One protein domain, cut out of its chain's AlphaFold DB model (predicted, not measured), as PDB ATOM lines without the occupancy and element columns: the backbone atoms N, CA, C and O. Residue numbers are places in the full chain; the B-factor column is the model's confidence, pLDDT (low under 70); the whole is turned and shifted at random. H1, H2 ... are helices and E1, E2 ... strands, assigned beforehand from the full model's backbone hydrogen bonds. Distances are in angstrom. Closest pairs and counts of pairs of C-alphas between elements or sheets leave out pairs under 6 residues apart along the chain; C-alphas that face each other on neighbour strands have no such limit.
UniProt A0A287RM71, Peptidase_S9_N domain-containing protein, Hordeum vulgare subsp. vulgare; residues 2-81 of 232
ATOM      1  N   LEU A   2      60.116 -32.592   9.090       67.00
ATOM      2  CA  LEU A   2      60.316 -31.130   9.218       67.00
ATOM      3  C   LEU A   2      61.429 -30.537   8.324       67.00
ATOM      4  O   LEU A   2      61.260 -29.443   7.802       67.00
ATOM      5  N   GLU A   3      62.533 -31.261   8.098       77.88
ATOM      6  CA  GLU A   3      63.666 -30.764   7.292       77.88
ATOM      7  C   GLU A   3      63.317 -30.545   5.808       77.88
ATOM      8  O   GLU A   3      63.849 -29.644   5.166       77.88
ATOM      9  N   MET A   4      62.414 -31.359   5.252       73.88
ATOM     10  CA  MET A   4      61.992 -31.232   3.852       73.88
ATOM     11  C   MET A   4      60.929 -30.147   3.672       73.88
ATOM     12  O   MET A   4      60.910 -29.481   2.643       73.88
ATOM     13  N   ALA A   5      60.072 -29.946   4.677       67.88
ATOM     14  CA  ALA A   5      58.994 -28.965   4.622       67.88
ATOM     15  C   ALA A   5      59.520 -27.524   4.511       67.88
ATOM     16  O   ALA A   5      58.956 -26.734   3.769       67.88
ATOM     17  N   SER A   6      60.636 -27.194   5.172       69.69
ATOM     18  CA  SER A   6      61.238 -25.851   5.101       69.69
ATOM     19  C   SER A   6      61.936 -25.538   3.772       69.69
ATOM     20  O   SER A   6      62.264 -24.382   3.517       69.69
ATOM     21  N   ARG A   7      62.178 -26.550   2.926       75.50
ATOM     22  CA  ARG A   7      62.798 -26.397   1.596       75.50
ATOM     23  C   ARG A   7      61.775 -26.331   0.461       75.50
ATOM     24  O   ARG A   7      62.162 -26.146  -0.690       75.50
ATOM     25  N   LEU A   8      60.493 -26.510   0.768       66.56
ATOM     26  CA  LEU A   8      59.401 -26.445  -0.194       66.56
ATOM     27  C   LEU A   8      58.691 -25.101  -0.036       66.56
ATOM     28  O   LEU A   8      58.176 -24.794   1.036       66.56
ATOM     29  N   ALA A   9      58.657 -24.305  -1.105       64.06
ATOM     30  CA  ALA A   9      57.832 -23.102  -1.140       64.06
ATOM     31  C   ALA A   9      56.350 -23.508  -1.088       64.06
ATOM     32  O   ALA A   9      55.904 -24.335  -1.890       64.06
ATOM     33  N   SER A  10      55.596 -22.947  -0.140       60.59
ATOM     34  CA  SER A  10      54.169 -23.241   0.057       60.59
ATOM     35  C   SER A  10      53.281 -22.704  -1.073       60.59
ATOM     36  O   SER A  10      52.166 -23.186  -1.262       60.59
ATOM     37  N   ASP A  11      53.791 -21.757  -1.856       64.38
ATOM     38  CA  ASP A  11      53.117 -21.005  -2.915       64.38
ATOM     39  C   ASP A  11      53.825 -21.147  -4.276       64.38
ATOM     40  O   ASP A  11      53.872 -20.229  -5.099       64.38
ATOM     41  N   ALA A  12      54.369 -22.336  -4.547       70.94
ATOM     42  CA  ALA A  12      55.069 -22.615  -5.793       70.94
ATOM     43  C   ALA A  12      54.163 -22.433  -7.030       70.94
ATOM     44  O   ALA A  12      53.066 -22.995  -7.125       70.94
ATOM     45  N   CYS A  13      54.667 -21.695  -8.021       78.69
ATOM     46  CA  CYS A  13      54.039 -21.491  -9.323       78.69
ATOM     47  C   CYS A  13      54.990 -21.937 -10.437       78.69
ATOM     48  O   CYS A  13      56.186 -21.644 -10.404       78.69
ATOM     49  N   THR A  14      54.471 -22.619 -11.458       83.12
ATOM     50  CA  THR A  14      55.258 -22.931 -12.656       83.12
ATOM     51  C   THR A  14      55.446 -21.675 -13.509       83.12
ATOM     52  O   THR A  14      54.534 -20.842 -13.556       83.12
ATOM     53  N   PRO A  15      56.548 -21.558 -14.270       84.81
ATOM     54  CA  PRO A  15      56.684 -20.508 -15.272       84.81
ATOM     55  C   PRO A  15      55.486 -20.503 -16.240       84.81
ATOM     56  O   PRO A  15      55.099 -21.570 -16.729       84.81
ATOM     57  N   PRO A  16      54.870 -19.341 -16.518       86.25
ATOM     58  CA  PRO A  16      53.697 -19.278 -17.376       86.25
ATOM     59  C   PRO A  16      54.048 -19.522 -18.846       86.25
ATOM     60  O   PRO A  16      54.940 -18.887 -19.406       86.25
ATOM     61  N   ALA A  17      53.286 -20.401 -19.492       88.81
ATOM     62  CA  ALA A  17      53.374 -20.677 -20.919       88.81
ATOM     63  C   ALA A  17      52.346 -19.835 -21.686       88.81
ATOM     64  O   ALA A  17      51.144 -19.895 -21.417       88.81
ATOM     65  N   ARG A  18      52.810 -19.050 -22.663       89.81
ATOM     66  CA  ARG A  18      51.928 -18.248 -23.518       89.81
ATOM     67  C   ARG A  18      51.368 -19.082 -24.661       89.81
ATOM     68  O   ARG A  18      52.129 -19.656 -25.436       89.81
ATOM     69  N   TRP A  19      50.049 -19.045 -24.823       91.94
ATOM     70  CA  TRP A  19      49.378 -19.574 -26.002       91.94
ATOM     71  C   TRP A  19      48.163 -18.714 -26.356       91.94
ATOM     72  O   TRP A  19      47.251 -18.532 -25.548       91.94
ATOM     73  N   GLY A  20      48.186 -18.134 -27.559       90.88
ATOM     74  CA  GLY A  20      47.168 -17.185 -28.004       90.88
ATOM     75  C   GLY A  20      47.059 -15.969 -27.064       90.88
ATOM     76  O   GLY A  20      48.088 -15.371 -26.715       90.88
ATOM     77  N   PRO A  21      45.840 -15.581 -26.644       91.50
ATOM     78  CA  PRO A  21      45.611 -14.461 -25.736       91.50
ATOM     79  C   PRO A  21      45.791 -14.827 -24.252       91.50
ATOM     80  O   PRO A  21      45.494 -13.999 -23.392       91.50
ATOM     81  N   TRP A  22      46.274 -16.031 -23.926       91.88
ATOM     82  CA  TRP A  22      46.335 -16.545 -22.557       91.88
ATOM     83  C   TRP A  22      47.756 -16.927 -22.122       91.88
ATOM     84  O   TRP A  22      48.608 -17.314 -22.925       91.88
ATOM     85  N   LEU A  23      47.983 -16.848 -20.813       91.06
ATOM     86  CA  LEU A  23      49.117 -17.433 -20.107       91.06
ATOM     87  C   LEU A  23      48.605 -18.556 -19.214       91.06
ATOM     88  O   LEU A  23      47.771 -18.296 -18.348       91.06
ATOM     89  N   TYR A  24      49.120 -19.763 -19.413       91.56
ATOM     90  CA  TYR A  24      48.762 -20.965 -18.665       91.56
ATOM     91  C   TYR A  24      49.863 -21.320 -17.672       91.56
ATOM     92  O   TYR A  24      51.044 -21.245 -18.004       91.56
ATOM     93  N   TYR A  25      49.486 -21.707 -16.461       90.00
ATOM     94  CA  TYR A  25      50.426 -22.104 -15.414       90.00
ATOM     95  C   TYR A  25      49.723 -22.966 -14.367       90.00
ATOM     96  O   TYR A  25      48.493 -22.989 -14.274       90.00
ATOM     97  N   ARG A  26      50.510 -23.678 -13.568       89.12
ATOM     98  CA  ARG A  26      50.049 -24.388 -12.377       89.12
ATOM     99  C   ARG A  26      50.556 -23.660 -11.146       89.12
ATOM    100  O   ARG A  26      51.681 -23.164 -11.143       89.12
ATOM    101  N   ARG A  27      49.743 -23.629 -10.100       87.75
ATOM    102  CA  ARG A  27      50.145 -23.086  -8.801       87.75
ATOM    103  C   ARG A  27      49.635 -23.942  -7.657       87.75
ATOM    104  O   ARG A  27      48.549 -24.512  -7.766       87.75
ATOM    105  N   ALA A  28      50.402 -24.018  -6.582       84.50
ATOM    106  CA  ALA A  28      49.936 -24.567  -5.319       84.50
ATOM    107  C   ALA A  28      49.086 -23.522  -4.576       84.50
ATOM    108  O   ALA A  28      49.362 -22.323  -4.629       84.50
ATOM    109  N   ASP A  29      48.015 -23.979  -3.930       81.31
ATOM    110  CA  ASP A  29      47.313 -23.210  -2.902       81.31
ATOM    111  C   ASP A  29      47.929 -23.604  -1.546       81.31
ATOM    112  O   ASP A  29      48.197 -24.784  -1.307       81.31
ATOM    113  N   GLU A  30      48.151 -22.642  -0.650       80.06
ATOM    114  CA  GLU A  30      48.738 -22.926   0.664       80.06
ATOM    115  C   GLU A  30      47.889 -23.946   1.444       80.06
ATOM    116  O   GLU A  30      46.657 -23.867   1.489       80.06
ATOM    117  N   GLY A  31      48.549 -24.950   2.028       83.25
ATOM    118  CA  GLY A  31      47.889 -26.033   2.761       83.25
ATOM    119  C   GLY A  31      47.082 -27.006   1.890       83.25
ATOM    120  O   GLY A  31      46.421 -27.895   2.430       83.25
ATOM    121  N   LYS A  32      47.113 -26.870   0.557       87.56
ATOM    122  CA  LYS A  32      46.506 -27.823  -0.378       87.56
ATOM    123  C   LYS A  32      47.542 -28.809  -0.901       87.56
ATOM    124  O   LYS A  32      48.702 -28.472  -1.114       87.56
ATOM    125  N   GLN A  33      47.104 -30.048  -1.104       88.38
ATOM    126  CA  GLN A  33      47.977 -31.143  -1.524       88.38
ATOM    127  C   GLN A  33      48.283 -31.097  -3.022       88.38
ATOM    128  O   GLN A  33      49.383 -31.455  -3.440       88.38
ATOM    129  N   TYR A  34      47.311 -30.674  -3.829       91.56
ATOM    130  CA  TYR A  34      47.424 -30.664  -5.281       91.56
ATOM    131  C   TYR A  34      47.423 -29.233  -5.828       91.56
ATOM    132  O   TYR A  34      46.807 -28.340  -5.235       91.56
ATOM    133  N   PRO A  35      48.096 -28.989  -6.967       91.62
ATOM    134  CA  PRO A  35      48.073 -27.681  -7.601       91.62
ATOM    135  C   PRO A  35      46.692 -27.377  -8.196       91.62
ATOM    136  O   PRO A  35      45.758 -28.175  -8.144       91.62
ATOM    137  N   VAL A  36      46.573 -26.212  -8.817       91.75
ATOM    138  CA  VAL A  36      45.448 -25.832  -9.668       91.75
ATOM    139  C   VAL A  36      46.016 -25.418 -11.023       91.75
ATOM    140  O   VAL A  36      46.976 -24.645 -11.078       91.75
ATOM    141  N   LEU A  37      45.451 -25.946 -12.111       93.88
ATOM    142  CA  LEU A  37      45.747 -25.477 -13.463       93.88
ATOM    143  C   LEU A  37      44.948 -24.206 -13.726       93.88
ATOM    144  O   LEU A  37      43.722 -24.189 -13.598       93.88
ATOM    145  N   CYS A  38      45.651 -23.159 -14.128       92.06
ATOM    146  CA  CYS A  38      45.129 -21.810 -14.203       92.06
ATOM    147  C   CYS A  38      45.502 -21.143 -15.524       92.06
ATOM    148  O   CYS A  38      46.477 -21.515 -16.185       92.06
ATOM    149  N   ARG A  39      44.730 -20.118 -15.891       91.62
ATOM    150  CA  ARG A  39      45.107 -19.174 -16.941       91.62
ATOM    151  C   ARG A  39      44.777 -17.740 -16.567       91.62
ATOM    152  O   ARG A  39      43.843 -17.483 -15.811       91.62
ATOM    153  N   ARG A  40      45.484 -16.800 -17.187       88.31
ATOM    154  CA  ARG A  40      45.163 -15.366 -17.155       88.31
ATOM    155  C   ARG A  40      45.382 -14.727 -18.522       88.31
ATOM    156  O   ARG A  40      46.130 -15.268 -19.337       88.31
ATOM    157  N   SER A  41      44.729 -13.596 -18.776       87.69
ATOM    158  CA  SER A  41      44.892 -12.867 -20.039       87.69
ATOM    159  C   SER A  41      46.339 -12.395 -20.213       87.69
ATOM    160  O   SER A  41      46.925 -11.803 -19.307       87.69
ATOM    161  N   ALA A  42      46.912 -12.639 -21.391       84.12
ATOM    162  CA  ALA A  42      48.254 -12.188 -21.746       84.12
ATOM    163  C   ALA A  42      48.321 -10.666 -21.949       84.12
ATOM    164  O   ALA A  42      49.386 -10.089 -21.764       84.12
ATOM    165  N   ALA A  43      47.205 -10.014 -22.299       79.50
ATOM    166  CA  ALA A  43      47.153  -8.556 -22.440       79.50
ATOM    167  C   ALA A  43      47.396  -7.853 -21.101       79.50
ATOM    168  O   ALA A  43      48.080  -6.839 -21.052       79.50
ATOM    169  N   LEU A  44      46.902  -8.449 -20.015       69.06
ATOM    170  CA  LEU A  44      47.133  -7.938 -18.671       69.06
ATOM    171  C   LEU A  44      48.597  -8.133 -18.251       69.06
ATOM    172  O   LEU A  44      49.111  -7.341 -17.485       69.06
ATOM    173  N   HIS A  45      49.320  -9.121 -18.796       62.16
ATOM    174  CA  HIS A  45      50.653  -9.525 -18.324       62.16
ATOM    175  C   HIS A  45      51.736  -8.439 -18.353       62.16
ATOM    176  O   HIS A  45      52.615  -8.471 -17.495       62.16
ATOM    177  N   GLY A  46      51.680  -7.497 -19.301       52.84
ATOM    178  CA  GLY A  46      52.648  -6.395 -19.399       52.84
ATOM    179  C   GLY A  46      52.678  -5.487 -18.163       52.84
ATOM    180  O   GLY A  46      53.693  -4.847 -17.910       52.84
ATOM    181  N   GLU A  47      51.612  -5.494 -17.359       51.31
ATOM    182  CA  GLU A  47      51.506  -4.752 -16.096       51.31
ATOM    183  C   GLU A  47      52.004  -5.562 -14.875       51.31
ATOM    184  O   GLU A  47      52.168  -5.006 -13.794       51.31
ATOM    185  N   PHE A  48      52.301  -6.864 -15.027       53.12
ATOM    186  CA  PHE A  48      52.591  -7.804 -13.923       53.12
ATOM    187  C   PHE A  48      53.997  -8.423 -13.983       53.12
ATOM    188  O   PHE A  48      54.181  -9.583 -13.598       53.12
ATOM    189  N   VAL A  49      55.000  -7.691 -14.480       44.66
ATOM    190  CA  VAL A  49      56.397  -8.158 -14.492       44.66
ATOM    191  C   VAL A  49      56.980  -8.117 -13.071       44.66
ATOM    192  O   VAL A  49      57.727  -7.217 -12.710       44.66
ATOM    193  N   SER A  50      56.661  -9.125 -12.265       42.69
ATOM    194  CA  SER A  50      57.570  -9.630 -11.237       42.69
ATOM    195  C   SER A  50      57.678 -11.133 -11.447       42.69
ATOM    196  O   SER A  50      56.741 -11.885 -11.197       42.69
ATOM    197  N   TYR A  51      58.821 -11.571 -11.975       45.34
ATOM    198  CA  TYR A  51      59.199 -12.989 -12.000       45.34
ATOM    199  C   TYR A  51      59.591 -13.500 -10.603       45.34
ATOM    200  O   TYR A  51      59.800 -14.695 -10.424       45.34
ATOM    201  N   SER A  52      59.704 -12.585  -9.640       41.84
ATOM    202  CA  SER A  52      60.179 -12.805  -8.275       41.84
ATOM    203  C   SER A  52      59.059 -12.935  -7.243       41.84
ATOM    204  O   SER A  52      59.325 -13.452  -6.168       41.84
ATOM    205  N   ASP A  53      57.820 -12.557  -7.575       43.16
ATOM    206  CA  ASP A  53      56.675 -12.672  -6.669       43.16
ATOM    207  C   ASP A  53      55.445 -13.193  -7.418       43.16
ATOM    208  O   ASP A  53      54.965 -12.537  -8.354       43.16
ATOM    209  N   PRO A  54      54.879 -14.346  -7.029       45.38
ATOM    210  CA  PRO A  54      53.630 -14.803  -7.592       45.38
ATOM    211  C   PRO A  54      52.510 -13.937  -7.011       45.38
ATOM    212  O   PRO A  54      51.822 -14.321  -6.069       45.38
ATOM    213  N   SER A  55      52.208 -12.802  -7.647       51.41
ATOM    214  CA  SER A  55      50.805 -12.388  -7.678       51.41
ATOM    215  C   SER A  55      50.086 -13.412  -8.559       51.41
ATOM    216  O   SER A  55      49.973 -13.292  -9.781       51.41
ATOM    217  N   ALA A  56      49.731 -14.530  -7.928       56.03
ATOM    218  CA  ALA A  56      49.106 -15.718  -8.482       56.03
ATOM    219  C   ALA A  56      47.711 -15.391  -9.039       56.03
ATOM    220  O   ALA A  56      46.679 -15.761  -8.481       56.03
ATOM    221  N   GLY A  57      47.680 -14.598 -10.108       55.06
ATOM    222  CA  GLY A  57      46.456 -14.095 -10.696       55.06
ATOM    223  C   GLY A  57      45.693 -13.090  -9.841       55.06
ATOM    224  O   GLY A  57      44.481 -13.005 -10.019       55.06
ATOM    225  N   PHE A  58      46.340 -12.366  -8.921       56.38
ATOM    226  CA  PHE A  58      45.701 -11.310  -8.128       56.38
ATOM    227  C   PHE A  58      46.163  -9.932  -8.604       56.38
ATOM    228  O   PHE A  58      47.350  -9.626  -8.586       56.38
ATOM    229  N   ASP A  59      45.213  -9.113  -9.034       59.53
ATOM    230  CA  ASP A  59      45.417  -7.708  -9.337       59.53
ATOM    231  C   ASP A  59      45.292  -6.901  -8.041       59.53
ATOM    232  O   ASP A  59      44.200  -6.760  -7.490       59.53
ATOM    233  N   PHE A  60      46.421  -6.397  -7.543       55.38
ATOM    234  CA  PHE A  60      46.470  -5.559  -6.344       55.38
ATOM    235  C   PHE A  60      45.913  -4.150  -6.573       55.38
ATOM    236  O   PHE A  60      45.448  -3.526  -5.623       55.38
ATOM    237  N   THR A  61      45.904  -3.670  -7.818       58.44
ATOM    238  CA  THR A  61      45.362  -2.359  -8.191       58.44
ATOM    239  C   THR A  61      43.837  -2.404  -8.224       58.44
ATOM    240  O   THR A  61      43.176  -1.537  -7.656       58.44
ATOM    241  N   ALA A  62      43.258  -3.442  -8.836       60.34
ATOM    242  CA  ALA A  62      41.807  -3.649  -8.855       60.34
ATOM    243  C   ALA A  62      41.271  -4.403  -7.622       60.34
ATOM    244  O   ALA A  62      40.053  -4.512  -7.457       60.34
ATOM    245  N   GLY A  63      42.154  -4.965  -6.789       58.91
ATOM    246  CA  GLY A  63      41.805  -5.806  -5.641       58.91
ATOM    247  C   GLY A  63      41.078  -7.100  -6.024       58.91
ATOM    248  O   GLY A  63      40.224  -7.571  -5.269       58.91
ATOM    249  N   LYS A  64      41.337  -7.656  -7.216       62.16
ATOM    250  CA  LYS A  64      40.561  -8.775  -7.780       62.16
ATOM    251  C   LYS A  64      41.443  -9.895  -8.305       62.16
ATOM    252  O   LYS A  64      42.487  -9.666  -8.901       62.16
ATOM    253  N   ARG A  65      40.961 -11.135  -8.177       66.50
ATOM    254  CA  ARG A  65      41.546 -12.260  -8.913       66.50
ATOM    255  C   ARG A  65      41.189 -12.143 -10.398       66.50
ATOM    256  O   ARG A  65      40.018 -12.190 -10.755       66.50
ATOM    257  N   ILE A  66      42.211 -11.999 -11.234       74.31
ATOM    258  CA  ILE A  66      42.148 -11.953 -12.706       74.31
ATOM    259  C   ILE A  66      42.449 -13.316 -13.349       74.31
ATOM    260  O   ILE A  66      42.413 -13.468 -14.569       74.31
ATOM    261  N   GLU A  67      42.775 -14.314 -12.529       83.50
ATOM    262  CA  GLU A  67      42.963 -15.699 -12.947       83.50
ATOM    263  C   GLU A  67      41.637 -16.445 -13.082       83.50
ATOM    264  O   GLU A  67      40.740 -16.348 -12.244       83.50
ATOM    265  N   GLN A  68      41.586 -17.296 -14.100       90.25
ATOM    266  CA  GLN A  68      40.578 -18.323 -14.261       90.25
ATOM    267  C   GLN A  68      41.170 -19.704 -13.952       90.25
ATOM    268  O   GLN A  68      42.182 -20.100 -14.534       90.25
ATOM    269  N   LYS A  69      40.511 -20.458 -13.066       91.62
ATOM    270  CA  LYS A  69      40.842 -21.861 -12.780       91.62
ATOM    271  C   LYS A  69      40.294 -22.766 -13.888       91.62
ATOM    272  O   LYS A  69      39.117 -22.667 -14.229       91.62
ATOM    273  N   LEU A  70      41.131 -23.653 -14.419       94.75
ATOM    274  CA  LEU A  70      40.756 -24.660 -15.415       94.75
ATOM    275  C   LEU A  70      40.467 -25.995 -14.736       94.75
ATOM    276  O   LEU A  70      39.375 -26.530 -14.880       94.75
ATOM    277  N   VAL A  71      41.434 -26.516 -13.978       95.94
ATOM    278  CA  VAL A  71      41.315 -27.801 -13.279       95.94
ATOM    279  C   VAL A  71      41.788 -27.619 -11.847       95.94
ATOM    280  O   VAL A  71      42.919 -27.204 -11.602       95.94
ATOM    281  N   ASP A  72      40.898 -27.902 -10.901       94.94
ATOM    282  CA  ASP A  72      41.208 -27.915  -9.475       94.94
ATOM    283  C   ASP A  72      41.460 -29.358  -9.049       94.94
ATOM    284  O   ASP A  72      40.523 -30.101  -8.753       94.94
ATOM    285  N   TYR A  73      42.730 -29.759  -9.056       95.50
ATOM    286  CA  TYR A  73      43.130 -31.137  -8.787       95.50
ATOM    287  C   TYR A  73      42.787 -31.578  -7.354       95.50
ATOM    288  O   TYR A  73      42.599 -32.762  -7.116       95.50
ATOM    289  N   ASN A  74      42.601 -30.655  -6.402       94.56
ATOM    290  CA  ASN A  74      42.112 -31.019  -5.066       94.56
ATOM    291  C   ASN A  74      40.653 -31.487  -5.117       94.56
ATOM    292  O   ASN A  74      40.306 -32.494  -4.507       94.56
ATOM    293  N   LYS A  75      39.810 -30.797  -5.894       94.81
ATOM    294  CA  LYS A  75      38.418 -31.220  -6.109       94.81
ATOM    295  C   LYS A  75      38.336 -32.513  -6.913       94.81
ATOM    296  O   LYS A  75      37.465 -33.334  -6.658       94.81
ATOM    297  N   GLU A  76      39.219 -32.695  -7.893       95.00
ATOM    298  CA  GLU A  76      39.271 -33.952  -8.644       95.00
ATOM    299  C   GLU A  76      39.739 -35.115  -7.758       95.00
ATOM    300  O   GLU A  76      39.158 -36.194  -7.837       95.00
ATOM    301  N   ALA A  77      40.680 -34.890  -6.835       94.69
ATOM    302  CA  ALA A  77      41.069 -35.899  -5.851       94.69
ATOM    303  C   ALA A  77      39.873 -36.377  -5.015       94.69
ATOM    304  O   ALA A  77      39.697 -37.577  -4.830       94.69
ATOM    305  N   GLU A  78      39.017 -35.462  -4.555       94.12
ATOM    306  CA  GLU A  78      37.787 -35.814  -3.830       94.12
ATOM    307  C   GLU A  78      36.822 -36.647  -4.694       94.12
ATOM    308  O   GLU A  78      36.203 -37.585  -4.192       94.12
ATOM    309  N   ARG A  79      36.718 -36.348  -5.997       92.62
ATOM    310  CA  ARG A  79      35.826 -37.055  -6.936       92.62
ATOM    311  C   ARG A  79      36.315 -38.447  -7.336       92.62
ATOM    312  O   ARG A  79      35.478 -39.278  -7.661       92.62
ATOM    313  N   PHE A  80      37.628 -38.681  -7.333       92.81
ATOM    314  CA  PHE A  80      38.259 -39.889  -7.886       92.81
ATOM    315  C   PHE A  80      38.945 -40.784  -6.836       92.81
ATOM    316  O   PHE A  80      39.820 -41.589  -7.156       92.81
ATOM    317  N   GLY A  81      38.531 -40.689  -5.568       89.06
ATOM    318  CA  GLY A  81      38.932 -41.652  -4.531       89.06
ATOM    319  C   GLY A  81      40.103 -41.220  -3.643       89.06
ATOM    320  O   GLY A  81      40.785 -42.072  -3.064       89.06
TER     321      GLY A  81
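AT A GLANCE: This is residues 2 to 81 of the 232 residues of the protein "Peptidase_S9_N domain-containing protein" of Hordeum vulgare subsp. vulgare (UniProt A0A287RM71). One strongly twisted sheet of four antiparallel strands makes the core, with H3 continuing from E4 and only grazing the sheet, while residues 2 to 8, which include H1, stick out as a free arm. Between H2 and E4 the chain makes a long loop, residues 48 to 67, with no named element. The printed part has 80 residues with three named helices and four named strands, in the order H1 E1 E2 E3 H2 E4 H3; the sheet's order is E1 E2 E3 E4. The class is mixed, helices and strands, with under half of the residues in named elements. The whole is only just compact, close to loose, with a radius of gyration of the C-alphas of 13.8 A and spans of 38 by 31 by 24 A.

IN THESE COORDINATES: Begin in the sheet at C-alpha 22, (46.335, -16.545, -22.557), where E2, residues 22 to 28, starts its 19.4 A. E3, residues 35 to 41, covers 19.6 A. E4, residues 68 to 72, covers 10.7 A, and E1, residues 17 to 19, covers 6.6 A. Look next for H3, residues 73 to 79, 9.6 A long, which ends at C-alpha 79, (35.826, -37.055, -6.936). H2 is residues 44 to 47, 6.0 A, and H1 is residues 2 to 5, 5.2 A, beginning at C-alpha 2, (60.316, -31.130, 9.218).

HOW THE PARTS SIT: Start with the inner strands E2 and E3, an antiparallel hairpin at 153 degrees, where N 23 and O 40 are 2.8 A apart, within hydrogen-bond range. E1 and E2, also a hairpin, are antiparallel at 149 degrees, with N 17 and O 24 at 2.8 A. E1, E2 and E3 form a meander, each strand the antiparallel neighbour of the one before. At the other edge, E4 is antiparallel to E3 at 161 degrees, with N 68 and O 39 at 2.8 A. The sheet is only just strongly twisted, its C-alphas up to 4.3 A off the best plane. H3 only grazes it with residues 73 to 75; the closest C-alphas of E3 and H3, those of Val 36 and Tyr 73, are 5.9 A apart. H2 is only just not on the sheet, with 4 pairs of C-alphas within 10 A. H1 is not on the sheet. In H3 every O i to N i+4 pair is within hydrogen-bond range; H1 and H2 are too short for such a pair.

THE WHOLE: The C-alphas of Leu 2 and Gly 20, the two farthest apart, are 41.9 A from each other. The printed part has no cut. The links H1 to E1, 11 residues, and H2 to E4, 20 residues, are long; in the second, residues 58 to 59 pair antiparallel with residues 64 to 65. Mean pLDDT of the printed part is 76.8, and 29 residues are under 70, among them residues 44 to 65.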